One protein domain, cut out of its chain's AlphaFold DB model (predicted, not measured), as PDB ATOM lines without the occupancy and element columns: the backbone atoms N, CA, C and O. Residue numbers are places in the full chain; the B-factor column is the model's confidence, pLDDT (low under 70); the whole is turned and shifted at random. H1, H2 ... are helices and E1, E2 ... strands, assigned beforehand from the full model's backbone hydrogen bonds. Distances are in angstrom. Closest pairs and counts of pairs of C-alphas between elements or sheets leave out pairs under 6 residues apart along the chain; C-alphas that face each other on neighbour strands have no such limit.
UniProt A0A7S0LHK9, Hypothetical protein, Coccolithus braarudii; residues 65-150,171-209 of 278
ATOM      1  N   TRP A  65     118.166  95.911  78.216       75.56
ATOM      2  CA  TRP A  65     118.153  96.552  76.900       75.56
ATOM      3  C   TRP A  65     119.545  96.608  76.314       75.56
ATOM      4  O   TRP A  65     120.460  97.019  77.012       75.56
ATOM      5  N   THR A  66     119.686  96.286  75.034       74.50
ATOM      6  CA  THR A  66     120.908  96.570  74.277       74.50
ATOM      7  C   THR A  66     120.738  97.880  73.527       74.50
ATOM      8  O   THR A  66     119.778  98.009  72.768       74.50
ATOM      9  N   ILE A  67     121.661  98.825  73.717       75.00
ATOM     10  CA  ILE A  67     121.711 100.091  72.974       75.00
ATOM     11  C   ILE A  67     122.631  99.946  71.758       75.00
ATOM     12  O   ILE A  67     123.753  99.457  71.878       75.00
ATOM     13  N   PHE A  68     122.165 100.427  70.612       73.06
ATOM     14  CA  PHE A  68     122.930 100.593  69.383       73.06
ATOM     15  C   PHE A  68     122.964 102.089  69.037       73.06
ATOM     16  O   PHE A  68     121.965 102.639  68.563       73.06
ATOM     17  N   ASP A  69     124.098 102.739  69.304       72.50
ATOM     18  CA  ASP A  69     124.421 104.115  68.901       72.50
ATOM     19  C   ASP A  69     125.833 104.180  68.287       72.50
ATOM     20  O   ASP A  69     126.577 103.199  68.362       72.50
ATOM     21  N   GLU A  70     126.196 105.287  67.631       66.38
ATOM     22  CA  GLU A  70     127.447 105.370  66.856       66.38
ATOM     23  C   GLU A  70     128.694 105.141  67.718       66.38
ATOM     24  O   GLU A  70     129.625 104.456  67.293       66.38
ATOM     25  N   GLN A  71     128.694 105.616  68.962       63.03
ATOM     26  CA  GLN A  71     129.791 105.368  69.896       63.03
ATOM     27  C   GLN A  71     129.795 103.944  70.427       63.03
ATOM     28  O   GLN A  71     130.861 103.366  70.567       63.03
ATOM     29  N   ALA A  72     128.635 103.351  70.713       59.31
ATOM     30  CA  ALA A  72     128.574 101.946  71.081       59.31
ATOM     31  C   ALA A  72     129.164 101.090  69.949       59.31
ATOM     32  O   ALA A  72     129.896 100.142  70.211       59.31
ATOM     33  N   VAL A  73     128.917 101.454  68.687       60.88
ATOM     34  CA  VAL A  73     129.535 100.807  67.521       60.88
ATOM     35  C   VAL A  73     131.046 101.068  67.455       60.88
ATOM     36  O   VAL A  73     131.800 100.122  67.221       60.88
ATOM     37  N   ALA A  74     131.502 102.301  67.693       61.94
ATOM     38  CA  ALA A  74     132.929 102.637  67.739       61.94
ATOM     39  C   ALA A  74     133.658 101.852  68.845       61.94
ATOM     40  O   ALA A  74     134.604 101.124  68.559       61.94
ATOM     41  N   ASP A  75     133.129 101.868  70.069       58.56
ATOM     42  CA  ASP A  75     133.641 101.113  71.214       58.56
ATOM     43  C   ASP A  75     133.639  99.594  70.940       58.56
ATOM     44  O   ASP A  75     134.531  98.876  71.398       58.56
ATOM     45  N   ALA A  76     132.647  99.079  70.198       55.34
ATOM     46  CA  ALA A  76     132.624  97.681  69.752       55.34
ATOM     47  C   ALA A  76     133.817  97.372  68.850       55.34
ATOM     48  O   ALA A  76     134.479  96.347  69.012       55.34
ATOM     49  N   THR A  77     134.055  98.263  67.890       61.41
ATOM     50  CA  THR A  77     135.081  98.115  66.861       61.41
ATOM     51  C   THR A  77     136.466  98.149  67.503       61.41
ATOM     52  O   THR A  77     137.244  97.218  67.305       61.41
ATOM     53  N   ASP A  78     136.715  99.113  68.391       61.00
ATOM     54  CA  ASP A  78     137.987  99.261  69.105       61.00
ATOM     55  C   ASP A  78     138.315  98.037  69.984       61.00
ATOM     56  O   ASP A  78     139.464  97.599  70.063       61.00
ATOM     57  N   ARG A  79     137.307  97.427  70.626       56.00
ATOM     58  CA  ARG A  79     137.492  96.204  71.435       56.00
ATOM     59  C   ARG A  79     137.819  94.979  70.586       56.00
ATOM     60  O   ARG A  79     138.641  94.156  70.995       56.00
ATOM     61  N   ILE A  80     137.195  94.860  69.413       59.38
ATOM     62  CA  ILE A  80     137.492  93.791  68.450       59.38
ATOM     63  C   ILE A  80     138.934  93.938  67.946       59.38
ATOM     64  O   ILE A  80     139.678  92.954  67.915       59.38
ATOM     65  N   GLU A  81     139.355  95.160  67.616       62.28
ATOM     66  CA  GLU A  81     140.723  95.457  67.171       62.28
ATOM     67  C   GLU A  81     141.772  95.218  68.268       62.28
ATOM     68  O   GLU A  81     142.864  94.726  67.979       62.28
ATOM     69  N   ALA A  82     141.427  95.453  69.539       64.31
ATOM     70  CA  ALA A  82     142.281  95.163  70.694       64.31
ATOM     71  C   ALA A  82     142.479  93.655  70.978       64.31
ATOM     72  O   ALA A  82     143.196  93.285  71.911       64.31
ATOM     73  N   GLY A  83     141.881  92.770  70.173       48.41
ATOM     74  CA  GLY A  83     142.078  91.326  70.264       48.41
ATOM     75  C   GLY A  83     141.247  90.649  71.352       48.41
ATOM     76  O   GLY A  83     141.562  89.518  71.737       48.41
ATOM     77  N   ASP A  84     140.187  91.303  71.836       48.25
ATOM     78  CA  ASP A  84     139.266  90.709  72.797       48.25
ATOM     79  C   ASP A  84     138.444  89.589  72.133       48.25
ATOM     80  O   ASP A  84     137.430  89.801  71.466       48.25
ATOM     81  N   ARG A  85     138.905  88.344  72.311       45.09
ATOM     82  CA  ARG A  85     138.251  87.133  71.788       45.09
ATOM     83  C   ARG A  85     137.004  86.721  72.572       45.09
ATOM     84  O   ARG A  85     136.365  85.742  72.196       45.09
ATOM     85  N   THR A  86     136.638  87.448  73.632       43.12
ATOM     86  CA  THR A  86     135.306  87.314  74.247       43.12
ATOM     87  C   THR A  86     134.226  88.075  73.467       43.12
ATOM     88  O   THR A  86     133.041  87.964  73.787       43.12
ATOM     89  N   GLY A  87     134.630  88.786  72.403       34.38
ATOM     90  CA  GLY A  87     133.807  89.576  71.496       34.38
ATOM     91  C   GLY A  87     132.763  88.764  70.735       34.38
ATOM     92  O   GLY A  87     132.870  88.515  69.537       34.38
ATOM     93  N   SER A  88     131.668  88.440  71.412       35.53
ATOM     94  CA  SER A  88     130.371  88.562  70.762       35.53
ATOM     95  C   SER A  88     130.302  89.974  70.165       35.53
ATOM     96  O   SER A  88     130.648  90.928  70.857       35.53
ATOM     97  N   PHE A  89     129.843  90.144  68.920       37.38
ATOM     98  CA  PHE A  89     129.555  91.467  68.320       37.38
ATOM     99  C   PHE A  89     128.691  92.371  69.237       37.38
ATOM    100  O   PHE A  89     128.614  93.577  69.045       37.38
ATOM    101  N   PHE A  90     128.064  91.779  70.258       38.31
ATOM    102  CA  PHE A  90     127.292  92.407  71.325       38.31
ATOM    103  C   PHE A  90     128.120  92.873  72.545       38.31
ATOM    104  O   PHE A  90     127.544  93.316  73.539       38.31
ATOM    105  N   GLY A  91     129.454  92.799  72.500       31.89
ATOM    106  CA  GLY A  91     130.364  93.291  73.542       31.89
ATOM    107  C   GLY A  91     130.328  94.812  73.743       31.89
ATOM    108  O   GLY A  91     130.910  95.311  74.703       31.89
ATOM    109  N   SER A  92     129.620  95.544  72.881       34.53
ATOM    110  CA  SER A  92     129.296  96.970  73.010       34.53
ATOM    111  C   SER A  92     127.922  97.265  73.611       34.53
ATOM    112  O   SER A  92     127.515  98.422  73.697       34.53
ATOM    113  N   SER A  93     127.191  96.244  74.057       45.81
ATOM    114  CA  SER A  93     125.897  96.444  74.702       45.81
ATOM    115  C   SER A  93     126.080  97.112  76.070       45.81
ATOM    116  O   SER A  93     126.450  96.480  77.063       45.81
ATOM    117  N   ILE A  94     125.786  98.412  76.163       49.84
ATOM    118  CA  ILE A  94     125.341  98.950  77.449       49.84
ATOM    119  C   ILE A  94     124.041  98.210  77.736       49.84
ATOM    120  O   ILE A  94     123.025  98.475  77.096       49.84
ATOM    121  N   VAL A  95     124.097  97.243  78.652       53.12
ATOM    122  CA  VAL A  95     122.903  96.555  79.116       53.12
ATOM    123  C   VAL A  95     122.329  97.383  80.247       53.12
ATOM    124  O   VAL A  95     122.909  97.461  81.331       53.12
ATOM    125  N   LEU A  96     121.208  98.037  79.979       59.00
ATOM    126  CA  LEU A  96     120.486  98.800  80.992       59.00
ATOM    127  C   LEU A  96     119.608  97.852  81.779       59.00
ATOM    128  O   LEU A  96     118.889  97.055  81.180       59.00
ATOM    129  N   ARG A  97     119.693  97.922  83.104       55.88
ATOM    130  CA  ARG A  97     118.898  97.114  84.021       55.88
ATOM    131  C   ARG A  97     117.660  97.888  84.474       55.88
ATOM    132  O   ARG A  97     117.653  99.117  84.534       55.88
ATOM    133  N   ALA A  98     116.631  97.138  84.859       47.06
ATOM    134  CA  ALA A  98     115.357  97.657  85.357       47.06
ATOM    135  C   ALA A  98     115.480  98.577  86.595       47.06
ATOM    136  O   ALA A  98     114.604  99.405  86.819       47.06
ATOM    137  N   ASP A  99     116.567  98.471  87.363       52.12
ATOM    138  CA  ASP A  99     116.869  99.238  88.579       52.12
ATOM    139  C   ASP A  99     117.735 100.486  88.330       52.12
ATOM    140  O   ASP A  99     118.363 101.001  89.251       52.12
ATOM    141  N   MET A 100     117.792 100.969  87.085       52.88
ATOM    142  CA  MET A 100     118.597 102.132  86.684       52.88
ATOM    143  C   MET A 100     120.122 101.926  86.770       52.88
ATOM    144  O   MET A 100     120.898 102.881  86.663       52.88
ATOM    145  N   GLN A 101     120.573 100.677  86.921       57.34
ATOM    146  CA  GLN A 101     121.989 100.320  86.871       57.34
ATOM    147  C   GLN A 101     122.391  99.872  85.463       57.34
ATOM    148  O   GLN A 101     121.638  99.221  84.742       57.34
ATOM    149  N   THR A 102     123.606 100.202  85.056       59.53
ATOM    150  CA  THR A 102     124.194  99.737  83.797       59.53
ATOM    151  C   THR A 102     125.003  98.457  84.018       59.53
ATOM    152  O   THR A 102     125.345  98.091  85.147       59.53
ATOM    153  N   SER A 103     125.313  97.734  82.942       55.09
ATOM    154  CA  SER A 103     126.193  96.566  83.004       55.09
ATOM    155  C   SER A 103     127.584  96.905  83.540       55.09
ATOM    156  O   SER A 103     128.143  97.981  83.313       55.09
ATOM    157  N   ARG A 104     128.187  95.924  84.222       46.78
ATOM    158  CA  ARG A 104     129.584  95.973  84.665       46.78
ATOM    159  C   ARG A 104     130.489  96.149  83.437       46.78
ATOM    160  O   ARG A 104     130.542  95.259  82.597       46.78
ATOM    161  N   GLY A 105     131.170  97.293  83.339       47.97
ATOM    162  CA  GLY A 105     131.987  97.676  82.176       47.97
ATOM    163  C   GLY A 105     131.408  98.819  81.329       47.97
ATOM    164  O   GLY A 105     132.087  99.293  80.421       47.97
ATOM    165  N   SER A 106     130.195  99.297  81.631       57.28
ATOM    166  CA  SER A 106     129.697 100.567  81.095       57.28
ATOM    167  C   SER A 106     130.496 101.741  81.668       57.28
ATOM    168  O   SER A 106     130.768 101.792  82.869       57.28
ATOM    169  N   GLN A 107     130.829 102.715  80.819       60.50
ATOM    170  CA  GLN A 107     131.417 103.996  81.236       60.50
ATOM    171  C   GLN A 107     130.430 104.885  82.014       60.50
ATOM    172  O   GLN A 107     130.823 105.838  82.682       60.50
ATOM    173  N   PHE A 108     129.140 104.552  81.966       65.88
ATOM    174  CA  PHE A 108     128.087 105.233  82.706       65.88
ATOM    175  C   PHE A 108     127.721 104.383  83.921       65.88
ATOM    176  O   PHE A 108     127.040 103.386  83.729       65.88
ATOM    177  N   PRO A 109     128.138 104.708  85.157       59.09
ATOM    178  CA  PRO A 109     127.815 103.913  86.350       59.09
ATOM    179  C   PRO A 109     126.317 103.861  86.700       59.09
ATOM    180  O   PRO A 109     125.910 103.044  87.522       59.09
ATOM    181  N   GLY A 110     125.498 104.726  86.102       66.50
ATOM    182  CA  GLY A 110     124.053 104.760  86.294       66.50
ATOM    183  C   GLY A 110     123.389 105.791  85.388       66.50
ATOM    184  O   GLY A 110     124.057 106.504  84.629       66.50
ATOM    185  N   GLY A 111     122.068 105.864  85.475       73.81
ATOM    186  CA  GLY A 111     121.273 106.831  84.738       73.81
ATOM    187  C   GLY A 111     119.871 106.974  85.306       73.81
ATOM    188  O   GLY A 111     119.512 106.306  86.265       73.81
ATOM    189  N   GLU A 112     119.082 107.839  84.696       77.88
ATOM    190  CA  GLU A 112     117.667 108.012  84.994       77.88
ATOM    191  C   GLU A 112     116.872 107.764  83.726       77.88
ATOM    192  O   GLU A 112     117.314 108.103  82.627       77.88
ATOM    193  N   TRP A 113     115.690 107.178  83.852       81.44
ATOM    194  CA  TRP A 113     114.805 106.994  82.717       81.44
ATOM    195  C   TRP A 113     113.353 107.170  83.129       81.44
ATOM    196  O   TRP A 113     112.972 106.951  84.275       81.44
ATOM    197  N   SER A 114     112.537 107.602  82.180       80.88
ATOM    198  CA  SER A 114     111.105 107.786  82.356       80.88
ATOM    199  C   SER A 114     110.377 107.404  81.081       80.88
ATOM    200  O   SER A 114     110.900 107.535  79.969       80.88
ATOM    201  N   THR A 115     109.148 106.929  81.245       81.88
ATOM    202  CA  THR A 115     108.254 106.645  80.129       81.88
ATOM    203  C   THR A 115     107.036 107.541  80.209       81.88
ATOM    204  O   THR A 115     106.389 107.601  81.252       81.88
ATOM    205  N   VAL A 116     106.706 108.207  79.107       82.06
ATOM    206  CA  VAL A 116     105.525 109.072  78.996       82.06
ATOM    207  C   VAL A 116     104.592 108.497  77.941       82.06
ATOM    208  O   VAL A 116     105.032 108.149  76.843       82.06
ATOM    209  N   GLU A 117     103.304 108.392  78.259       78.62
ATOM    210  CA  GLU A 117     102.285 108.050  77.270       78.62
ATOM    211  C   GLU A 117     101.918 109.285  76.439       78.62
ATOM    212  O   GLU A 117     101.568 110.337  76.968       78.62
ATOM    213  N   LEU A 118     102.006 109.157  75.117       72.88
ATOM    214  CA  LEU A 118     101.693 110.189  74.135       72.88
ATOM    215  C   LEU A 118     100.750 109.597  73.088       72.88
ATOM    216  O   LEU A 118     101.178 108.851  72.208       72.88
ATOM    217  N   GLY A 119      99.453 109.895  73.199       63.28
ATOM    218  CA  GLY A 119      98.453 109.474  72.210       63.28
ATOM    219  C   GLY A 119      98.390 107.955  71.996       63.28
ATOM    220  O   GLY A 119      98.306 107.497  70.860       63.28
ATOM    221  N   GLY A 120      98.506 107.168  73.071       67.94
ATOM    222  CA  GLY A 120      98.519 105.698  73.014       67.94
ATOM    223  C   GLY A 120      99.869 105.074  72.633       67.94
ATOM    224  O   GLY A 120      99.985 103.851  72.586       67.94
ATOM    225  N   ARG A 121     100.903 105.887  72.389       75.94
ATOM    226  CA  ARG A 121     102.295 105.446  72.210       75.94
ATOM    227  C   ARG A 121     103.091 105.720  73.481       75.94
ATOM    228  O   ARG A 121     102.753 106.626  74.235       75.94
ATOM    229  N   ARG A 122     104.170 104.972  73.718       80.50
ATOM    230  CA  ARG A 122     105.082 105.227  74.842       80.50
ATOM    231  C   ARG A 122     106.374 105.850  74.340       80.50
ATOM    232  O   ARG A 122     106.989 105.329  73.415       80.50
ATOM    233  N   ARG A 123     106.785 106.949  74.959       84.81
ATOM    234  CA  ARG A 123     108.069 107.616  74.729       84.81
ATOM    235  C   ARG A 123     109.000 107.297  75.885       84.81
ATOM    236  O   ARG A 123     108.623 107.518  77.032       84.81
ATOM    237  N   LEU A 124     110.181 106.780  75.580       85.69
ATOM    238  CA  LEU A 124     111.263 106.548  76.525       85.69
ATOM    239  C   LEU A 124     112.204 107.755  76.504       85.69
ATOM    240  O   LEU A 124     112.743 108.099  75.454       85.69
ATOM    241  N   LYS A 125     112.432 108.353  77.673       87.69
ATOM    242  CA  LYS A 125     113.510 109.315  77.906       87.69
ATOM    243  C   LYS A 125     114.502 108.704  78.871       87.69
ATOM    244  O   LYS A 125     114.092 108.213  79.917       87.69
ATOM    245  N   MET A 126     115.783 108.748  78.544       86.38
ATOM    246  CA  MET A 126     116.833 108.166  79.367       86.38
ATOM    247  C   MET A 126     118.077 109.045  79.360       86.38
ATOM    248  O   MET A 126     118.502 109.508  78.312       86.38
ATOM    249  N   THR A 127     118.676 109.249  80.525       87.06
ATOM    250  CA  THR A 127     119.907 110.015  80.713       87.06
ATOM    251  C   THR A 127     120.930 109.138  81.415       87.06
ATOM    252  O   THR A 127     120.697 108.699  82.534       87.06
ATOM    253  N   LEU A 128     122.058 108.870  80.766       84.06
ATOM    254  CA  LEU A 128     123.186 108.133  81.328       84.06
ATOM    255  C   LEU A 128     124.290 109.116  81.702       84.06
ATOM    256  O   LEU A 128     124.668 109.956  80.887       84.06
ATOM    257  N   MET A 129     124.825 109.008  82.916       79.94
ATOM    258  CA  MET A 129     125.793 109.970  83.445       79.94
ATOM    259  C   MET A 129     127.141 109.307  83.711       79.94
ATOM    260  O   MET A 129     127.232 108.343  84.470       79.94
ATOM    261  N   ASN A 130     128.203 109.849  83.119       78.69
ATOM    262  CA  ASN A 130     129.583 109.503  83.423       78.69
ATOM    263  C   ASN A 130     130.177 110.610  84.301       78.69
ATOM    264  O   ASN A 130     130.592 111.670  83.829       78.69
ATOM    265  N   ARG A 131     130.221 110.348  85.611       75.25
ATOM    266  CA  ARG A 131     130.722 111.304  86.613       75.25
ATOM    267  C   ARG A 131     132.209 111.614  86.467       75.25
ATOM    268  O   ARG A 131     132.630 112.697  86.861       75.25
ATOM    269  N   ARG A 132     133.001 110.670  85.947       74.94
ATOM    270  CA  ARG A 132     134.451 110.840  85.797       74.94
ATOM    271  C   ARG A 132     134.755 111.879  84.726       74.94
ATOM    272  O   ARG A 132     135.547 112.783  84.970       74.94
ATOM    273  N   ASP A 133     134.070 111.763  83.594       77.75
ATOM    274  CA  ASP A 133     134.342 112.589  82.416       77.75
ATOM    275  C   ASP A 133     133.395 113.791  82.308       77.75
ATOM    276  O   ASP A 133     133.531 114.609  81.403       77.75
ATOM    277  N   ARG A 134     132.459 113.931  83.259       83.94
ATOM    278  CA  ARG A 134     131.413 114.967  83.273       83.94
ATOM    279  C   ARG A 134     130.629 114.987  81.961       83.94
ATOM    280  O   ARG A 134     130.349 116.045  81.398       83.94
ATOM    281  N   LEU A 135     130.293 113.792  81.487       83.25
ATOM    282  CA  LEU A 135     129.546 113.579  80.258       83.25
ATOM    283  C   LEU A 135     128.185 112.974  80.581       83.25
ATOM    284  O   LEU A 135     128.081 112.004  81.332       83.25
ATOM    285  N   GLU A 136     127.153 113.525  79.964       87.56
ATOM    286  CA  GLU A 136     125.812 112.961  79.948       87.56
ATOM    287  C   GLU A 136     125.453 112.518  78.536       87.56
ATOM    288  O   GLU A 136     125.707 113.224  77.561       87.56
ATOM    289  N   ARG A 137     124.809 111.358  78.434       85.31
ATOM    290  CA  ARG A 137     124.133 110.916  77.218       85.31
ATOM    291  C   ARG A 137     122.645 110.887  77.433       85.31
ATOM    292  O   ARG A 137     122.175 110.228  78.355       85.31
ATOM    293  N   ARG A 138     121.907 111.570  76.569       89.25
ATOM    294  CA  ARG A 138     120.453 111.671  76.648       89.25
ATOM    295  C   ARG A 138     119.841 111.009  75.427       89.25
ATOM    296  O   ARG A 138     120.071 111.450  74.306       89.25
ATOM    297  N   TYR A 139     119.061 109.970  75.673       86.50
ATOM    298  CA  TYR A 139     118.321 109.190  74.700       86.50
ATOM    299  C   TYR A 139     116.845 109.565  74.782       86.50
ATOM    300  O   TYR A 139     116.251 109.572  75.864       86.50
ATOM    301  N   ASP A 140     116.245 109.841  73.634       87.62
ATOM    302  CA  ASP A 140     114.828 110.149  73.521       87.62
ATOM    303  C   ASP A 140     114.227 109.416  72.321       87.62
ATOM    304  O   ASP A 140     114.594 109.679  71.173       87.62
ATOM    305  N   GLY A 141     113.327 108.466  72.580       86.00
ATOM    306  CA  GLY A 141     112.786 107.603  71.537       86.00
ATOM    307  C   GLY A 141     111.392 107.058  71.812       86.00
ATOM    308  O   GLY A 141     110.861 107.134  72.918       86.00
ATOM    309  N   LEU A 142     110.784 106.488  70.776       83.50
ATOM    310  CA  LEU A 142     109.480 105.836  70.848       83.50
ATOM    311  C   LEU A 142     109.639 104.335  71.066       83.50
ATOM    312  O   LEU A 142     110.428 103.686  70.384       83.50
ATOM    313  N   VAL A 143     108.848 103.788  71.989       83.75
ATOM    314  CA  VAL A 143     108.738 102.352  72.241       83.75
ATOM    315  C   VAL A 143     107.802 101.738  71.201       83.75
ATOM    316  O   VAL A 143     106.640 102.126  71.074       83.75
ATOM    317  N   LEU A 144     108.317 100.752  70.481       81.69
ATOM    318  CA  LEU A 144     107.660  99.998  69.426       81.69
ATOM    319  C   LEU A 144     107.586  98.526  69.832       81.69
ATOM    320  O   LEU A 144     108.531  97.970  70.393       81.69
ATOM    321  N   VAL A 145     106.462  97.887  69.518       79.62
ATOM    322  CA  VAL A 145     106.278  96.438  69.647       79.62
ATOM    323  C   VAL A 145     106.042  95.905  68.243       79.62
ATOM    324  O   VAL A 145     105.089  96.311  67.579       79.62
ATOM    325  N   MET A 146     106.947  95.059  67.769       73.12
ATOM    326  CA  MET A 146     106.989  94.591  66.386       73.12
ATOM    327  C   MET A 146     106.826  93.077  66.349       73.12
ATOM    328  O   MET A 146     107.380  92.377  67.191       73.12
ATOM    329  N   ASN A 147     106.095  92.566  65.360       68.44
ATOM    330  CA  ASN A 147     106.052  91.138  65.074       68.44
ATOM    331  C   ASN A 147     107.067  90.825  63.967       68.44
ATOM    332  O   ASN A 147     106.851  91.179  62.811       68.44
ATOM    333  N   MET A 148     108.155  90.138  64.307       64.75
ATOM    334  CA  MET A 148     109.197  89.709  63.365       64.75
ATOM    335  C   MET A 148     108.779  88.471  62.550       64.75
ATOM    336  O   MET A 148     109.567  87.940  61.774       64.75
ATOM    337  N   GLY A 149     107.552  87.975  62.739       49.16
ATOM    338  CA  GLY A 149     107.009  86.771  62.112       49.16
ATOM    339  C   GLY A 149     106.419  86.944  60.709       49.16
ATOM    340  O   GLY A 149     105.798  86.004  60.225       49.16
ATOM    341  N   VAL A 150     106.581  88.093  60.042       44.22
ATOM    342  CA  VAL A 150     106.123  88.275  58.651       44.22
ATOM    343  C   VAL A 150     107.206  88.947  57.809       44.22
ATOM    344  O   VAL A 150     107.117  90.116  57.457       44.22
ATOM    345  N   GLY A 171     105.335  83.773  65.861       52.47
ATOM    346  CA  GLY A 171     105.989  85.020  65.443       52.47
ATOM    347  C   GLY A 171     106.826  85.682  66.539       52.47
ATOM    348  O   GLY A 171     106.335  85.947  67.632       52.47
ATOM    349  N   LYS A 172     108.107  85.939  66.252       67.38
ATOM    350  CA  LYS A 172     109.036  86.522  67.227       67.38
ATOM    351  C   LYS A 172     108.636  87.974  67.474       67.38
ATOM    352  O   LYS A 172     108.870  88.834  66.636       67.38
ATOM    353  N   TRP A 173     107.989  88.252  68.595       69.25
ATOM    354  CA  TRP A 173     107.671  89.621  68.986       69.25
ATOM    355  C   TRP A 173     108.901  90.282  69.606       69.25
ATOM    356  O   TRP A 173     109.526  89.720  70.500       69.25
ATOM    357  N   GLU A 174     109.241  91.478  69.139       77.75
ATOM    358  CA  GLU A 174     110.374  92.265  69.622       77.75
ATOM    359  C   GLU A 174     109.872  93.610  70.158       77.75
ATOM    360  O   GLU A 174     109.044  94.273  69.529       77.75
ATOM    361  N   MET A 175     110.390  94.032  71.313       78.62
ATOM    362  CA  MET A 175     110.217  95.400  71.794       78.62
ATOM    363  C   MET A 175     111.475  96.207  71.477       78.62
ATOM    364  O   MET A 175     112.579  95.837  71.882       78.62
ATOM    365  N   ARG A 176     111.294  97.320  70.771       82.38
ATOM    366  CA  ARG A 176     112.370  98.191  70.303       82.38
ATOM    367  C   ARG A 176     112.097  99.637  70.695       82.38
ATOM    368  O   ARG A 176     110.952 100.065  70.694       82.38
ATOM    369  N   VAL A 177     113.136 100.404  70.986       82.25
ATOM    370  CA  VAL A 177     113.074 101.867  71.059       82.25
ATOM    371  C   VAL A 177     113.869 102.437  69.902       82.25
ATOM    372  O   VAL A 177     114.964 101.959  69.625       82.25
ATOM    373  N   VAL A 178     113.326 103.434  69.215       81.62
ATOM    374  CA  VAL A 178     114.036 104.153  68.149       81.62
ATOM    375  C   VAL A 178     113.928 105.642  68.432       81.62
ATOM    376  O   VAL A 178     112.849 106.119  68.794       81.62
ATOM    377  N   GLY A 179     115.037 106.366  68.311       84.19
ATOM    378  CA  GLY A 179     115.092 107.754  68.750       84.19
ATOM    379  C   GLY A 179     116.362 108.499  68.367       84.19
ATOM    380  O   GLY A 179     117.163 108.031  67.555       84.19
ATOM    381  N   LYS A 180     116.532 109.662  69.003       85.69
ATOM    382  CA  LYS A 180     117.734 110.496  68.936       85.69
ATOM    383  C   LYS A 180     118.533 110.392  70.235       85.69
ATOM    384  O   LYS A 180     117.960 110.329  71.324       85.69
ATOM    385  N   THR A 181     119.852 110.351  70.114       85.44
ATOM    386  CA  THR A 181     120.794 110.431  71.227       85.44
ATOM    387  C   THR A 181     121.593 111.723  71.117       85.44
ATOM    388  O   THR A 181     121.920 112.168  70.020       85.44
ATOM    389  N   SER A 182     121.873 112.347  72.254       88.12
ATOM    390  CA  SER A 182     122.643 113.587  72.341       88.12
ATOM    391  C   SER A 182     123.663 113.486  73.468       88.12
ATOM    392  O   SER A 182     123.380 112.933  74.537       88.12
ATOM    393  N   SER A 183     124.856 114.025  73.231       88.06
ATOM    394  CA  SER A 183     125.935 114.073  74.218       88.06
ATOM    395  C   SER A 183     126.028 115.468  74.825       88.06
ATOM    396  O   SER A 183     125.889 116.464  74.123       88.06
ATOM    397  N   TRP A 184     126.260 115.558  76.131       90.06
ATOM    398  CA  TRP A 184     126.270 116.815  76.878       90.06
ATOM    399  C   TRP A 184     127.472 116.873  77.818       90.06
ATOM    400  O   TRP A 184     127.756 115.921  78.543       90.06
ATOM    401  N   ASN A 185     128.166 118.007  77.826       90.31
ATOM    402  CA  ASN A 185     129.148 118.351  78.842       90.31
ATOM    403  C   ASN A 185     128.419 118.917  80.057       90.31
ATOM    404  O   ASN A 185     127.730 119.932  79.944       90.31
ATOM    405  N   VAL A 186     128.618 118.301  81.216       89.19
ATOM    406  CA  VAL A 186     128.029 118.724  82.493       89.19
ATOM    407  C   VAL A 186     129.082 119.189  83.491       89.19
ATOM    408  O   VAL A 186     128.960 119.013  84.700       89.19
ATOM    409  N   SER A 187     130.148 119.809  82.978       87.38
ATOM    410  CA  SER A 187     131.140 120.496  83.812       87.38
ATOM    411  C   SER A 187     130.534 121.604  84.665       87.38
ATOM    412  O   SER A 187     131.020 121.831  85.771       87.38
ATOM    413  N   ASP A 188     129.479 122.243  84.160       88.25
ATOM    414  CA  ASP A 188     128.572 123.103  84.910       88.25
ATOM    415  C   ASP A 188     127.183 122.431  84.941       88.25
ATOM    416  O   ASP A 188     126.506 122.395  83.908       88.25
ATOM    417  N   PRO A 189     126.754 121.862  86.085       81.38
ATOM    418  CA  PRO A 189     125.464 121.185  86.201       81.38
ATOM    419  C   PRO A 189     124.256 122.089  85.929       81.38
ATOM    420  O   PRO A 189     123.214 121.599  85.503       81.38
ATOM    421  N   GLU A 190     124.375 123.400  86.160       85.62
ATOM    422  CA  GLU A 190     123.282 124.347  85.911       85.62
ATOM    423  C   GLU A 190     123.165 124.708  84.427       85.62
ATOM    424  O   GLU A 190     122.119 125.180  83.972       85.62
ATOM    425  N   ARG A 191     124.239 124.494  83.657       87.50
ATOM    426  CA  ARG A 191     124.342 124.868  82.243       87.50
ATOM    427  C   ARG A 191     125.003 123.755  81.433       87.50
ATOM    428  O   ARG A 191     126.106 123.943  80.913       87.50
ATOM    429  N   PRO A 192     124.336 122.599  81.293       89.44
ATOM    430  CA  PRO A 192     124.836 121.534  80.443       89.44
ATOM    431  C   PRO A 192     124.944 122.039  78.996       89.44
ATOM    432  O   PRO A 192     124.014 122.657  78.474       89.44
ATOM    433  N   VAL A 193     126.072 121.772  78.339       91.69
ATOM    434  CA  VAL A 193     126.333 122.194  76.953       91.69
ATOM    435  C   VAL A 193     126.347 120.974  76.051       91.69
ATOM    436  O   VAL A 193     127.126 120.051  76.279       91.69
ATOM    437  N   GLN A 194     125.512 120.965  75.016       89.31
ATOM    438  CA  GLN A 194     125.503 119.878  74.045       89.31
ATOM    439  C   GLN A 194     126.843 119.812  73.299       89.31
ATOM    440  O   GLN A 194     127.366 120.824  72.830       89.31
ATOM    441  N   ILE A 195     127.399 118.607  73.198       87.12
ATOM    442  CA  ILE A 195     128.595 118.293  72.423       87.12
ATOM    443  C   ILE A 195     128.153 117.534  71.173       87.12
ATOM    444  O   ILE A 195     127.533 116.477  71.274       87.12
ATOM    445  N   GLY A 196     128.532 118.045  70.003       82.75
ATOM    446  CA  GLY A 196     128.216 117.411  68.727       82.75
ATOM    447  C   GLY A 196     126.759 117.601  68.305       82.75
ATOM    448  O   GLY A 196     126.072 118.514  68.765       82.75
ATOM    449  N   THR A 197     126.315 116.759  67.379       77.62
ATOM    450  CA  THR A 197     124.952 116.756  66.836       77.62
ATOM    451  C   THR A 197     124.150 115.591  67.390       77.62
ATOM    452  O   THR A 197     124.717 114.630  67.901       77.62
ATOM    453  N   ASP A 198     122.827 115.663  67.267       79.75
ATOM    454  CA  ASP A 198     121.972 114.520  67.568       79.75
ATOM    455  C   ASP A 198     122.291 113.354  66.621       79.75
ATOM    456  O   ASP A 198     122.321 113.513  65.399       79.75
ATOM    457  N   GLU A 199     122.486 112.173  67.194       79.69
ATOM    458  CA  GLU A 199     122.715 110.925  66.472       79.69
ATOM    459  C   GLU A 199     121.468 110.042  66.557       79.69
ATOM    460  O   GLU A 199     120.634 110.176  67.455       79.69
ATOM    461  N   SER A 200     121.313 109.114  65.617       77.06
ATOM    462  CA  SER A 200     120.229 108.131  65.692       77.06
ATOM    463  C   SER A 200     120.626 106.986  66.619       77.06
ATOM    464  O   SER A 200     121.763 106.522  66.581       77.06
ATOM    465  N   PHE A 201     119.681 106.481  67.412       78.00
ATOM    466  CA  PHE A 201     119.896 105.270  68.200       78.00
ATOM    467  C   PHE A 201     118.742 104.285  68.043       78.00
ATOM    468  O   PHE A 201     117.604 104.643  67.717       78.00
ATOM    469  N   SER A 202     119.036 103.025  68.346       78.62
ATOM    470  CA  SER A 202     118.009 102.024  68.599       78.62
ATOM    471  C   SER A 202     118.326 101.225  69.856       78.62
ATOM    472  O   SER A 202     119.488 101.019  70.191       78.62
ATOM    473  N   MET A 203     117.298 100.785  70.571       79.44
ATOM    474  CA  MET A 203     117.438  99.871  71.699       79.44
ATOM    475  C   MET A 203     116.550  98.664  71.495       79.44
ATOM    476  O   MET A 203     115.391  98.816  71.130       79.44
ATOM    477  N   VAL A 204     117.062  97.476  71.780       77.88
ATOM    478  CA  VAL A 204     116.292  96.233  71.685       77.88
ATOM    479  C   VAL A 204     116.201  95.600  73.061       77.88
ATOM    480  O   VAL A 204     117.213  95.462  73.755       77.88
ATOM    481  N   ARG A 205     114.984  95.233  73.467       77.19
ATOM    482  CA  ARG A 205     114.763  94.529  74.726       77.19
ATOM    483  C   ARG A 205     115.225  93.086  74.580       77.19
ATOM    484  O   ARG A 205     114.820  92.386  73.655       77.19
ATOM    485  N   LEU A 206     116.058  92.644  75.510       71.25
ATOM    486  CA  LEU A 206     116.539  91.275  75.575       71.25
ATOM    487  C   LEU A 206     115.530  90.405  76.318       71.25
ATOM    488  O   LEU A 206     115.128  90.724  77.441       71.25
ATOM    489  N   ASP A 207     115.179  89.274  75.711       66.69
ATOM    490  CA  ASP A 207     114.479  88.212  76.421       66.69
ATOM    491  C   ASP A 207     115.495  87.425  77.252       66.69
ATOM    492  O   ASP A 207     116.269  86.603  76.754       66.69
ATOM    493  N   VAL A 208     115.568  87.767  78.533       62.06
ATOM    494  CA  VAL A 208     116.522  87.162  79.451       62.06
ATOM    495  C   VAL A 208     115.831  86.047  80.206       62.06
ATOM    496  O   VAL A 208     114.895  86.278  80.974       62.06
ATOM    497  N   ASN A 209     116.349  84.829  80.039       55.88
ATOM    498  CA  ASN A 209     115.890  83.690  80.814       55.88
ATOM    499  C   ASN A 209     116.235  83.895  82.299       55.88
ATOM    500  O   ASN A 209     117.363  83.669  82.743       55.88
TER     501      ASN A 209
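Overview. This is residues 65 to 150 and 171 to 209 of the 278 residues of the protein "Hypothetical protein" of Coccolithus braarudii (UniProt A0A7S0LHK9). The model is one twisted, curling antiparallel sheet of six strands, with a single helix, H1, that grazes it by its first residues and reaches away from it to a free tip at residues 81 to 86. From that tip a long stretch without named elements folds back, pairs briefly with the edge strand E1, and goes on to E2 at the other edge. The printed part has 125 residues, with E1, H1, E2, E3, E4, E5 and E6 in that order along the chain. The sheet runs E1, E6, E5, E4, E3, E2, and the class is mostly strand. The whole is compact, with a radius of gyration of the C-alphas of 15.4 A and spans of 47 by 44 by 27 A.

Along the chain. E1 is residues 65 to 68, beginning at C-alpha 65 (118.153, 96.552, 76.900). H1 is residues 70 to 81, 16.6 A long, from C-alpha 70 at (127.447, 105.370, 66.856). E2 is residues 110 to 118, 26.0 A, and E3 is residues 121 to 130, 29.8 A. E4, residues 135 to 147, measures 35.9 A and bends by 51 degrees at residue 142. E5, residues 173 to 185, measures 37.2 A. E6, residues 193 to 206, measures 32.5 A, bends by 83 degrees at residue 196 and ends at C-alpha 206 (116.539, 91.275, 75.575).

Arrangement. E1, an edge strand, is the antiparallel neighbour of E6, with N 68 and O 202 2.8 A apart. Residues 95 to 96 also pair antiparallel with residues 65 to 66 of E1. E6 and E5 form a hairpin at 161 degrees, with N 177 and O 203 at 2.8 A. E5 and E4 are antiparallel at 164 degrees, with N 144 and O 176 at 2.7 A. E2, E3 and E4 make a meander, each strand the antiparallel neighbour of the one before; N 139 and O 126 are 2.7 A apart, and N 114 and O 125 are 2.8 A apart. From edge to edge the strands' lines turn by 88 degrees and the way across the sheet by 78 degrees. H1 only grazes the sheet, with its residues 70 to 73; its closest C-alphas to E6 are those of Glu 70 and Glu 199, 7.3 A apart. In H1 every O i to N i+4 pair is within hydrogen-bond range. E1 and E2 are apart.

Size, cuts and confidence. The C-alphas farthest apart, of Val 150 and Asp 188, are 49.1 A from each other. Residues 151 to 170 are not printed; C-alphas 150 and 171 stand 7.5 A apart across this cut. The link from H1 to E2, 28 residues, is long. Mean pLDDT of the printed part is 70.5, and 53 residues are under 70, among them residues 70 to 110.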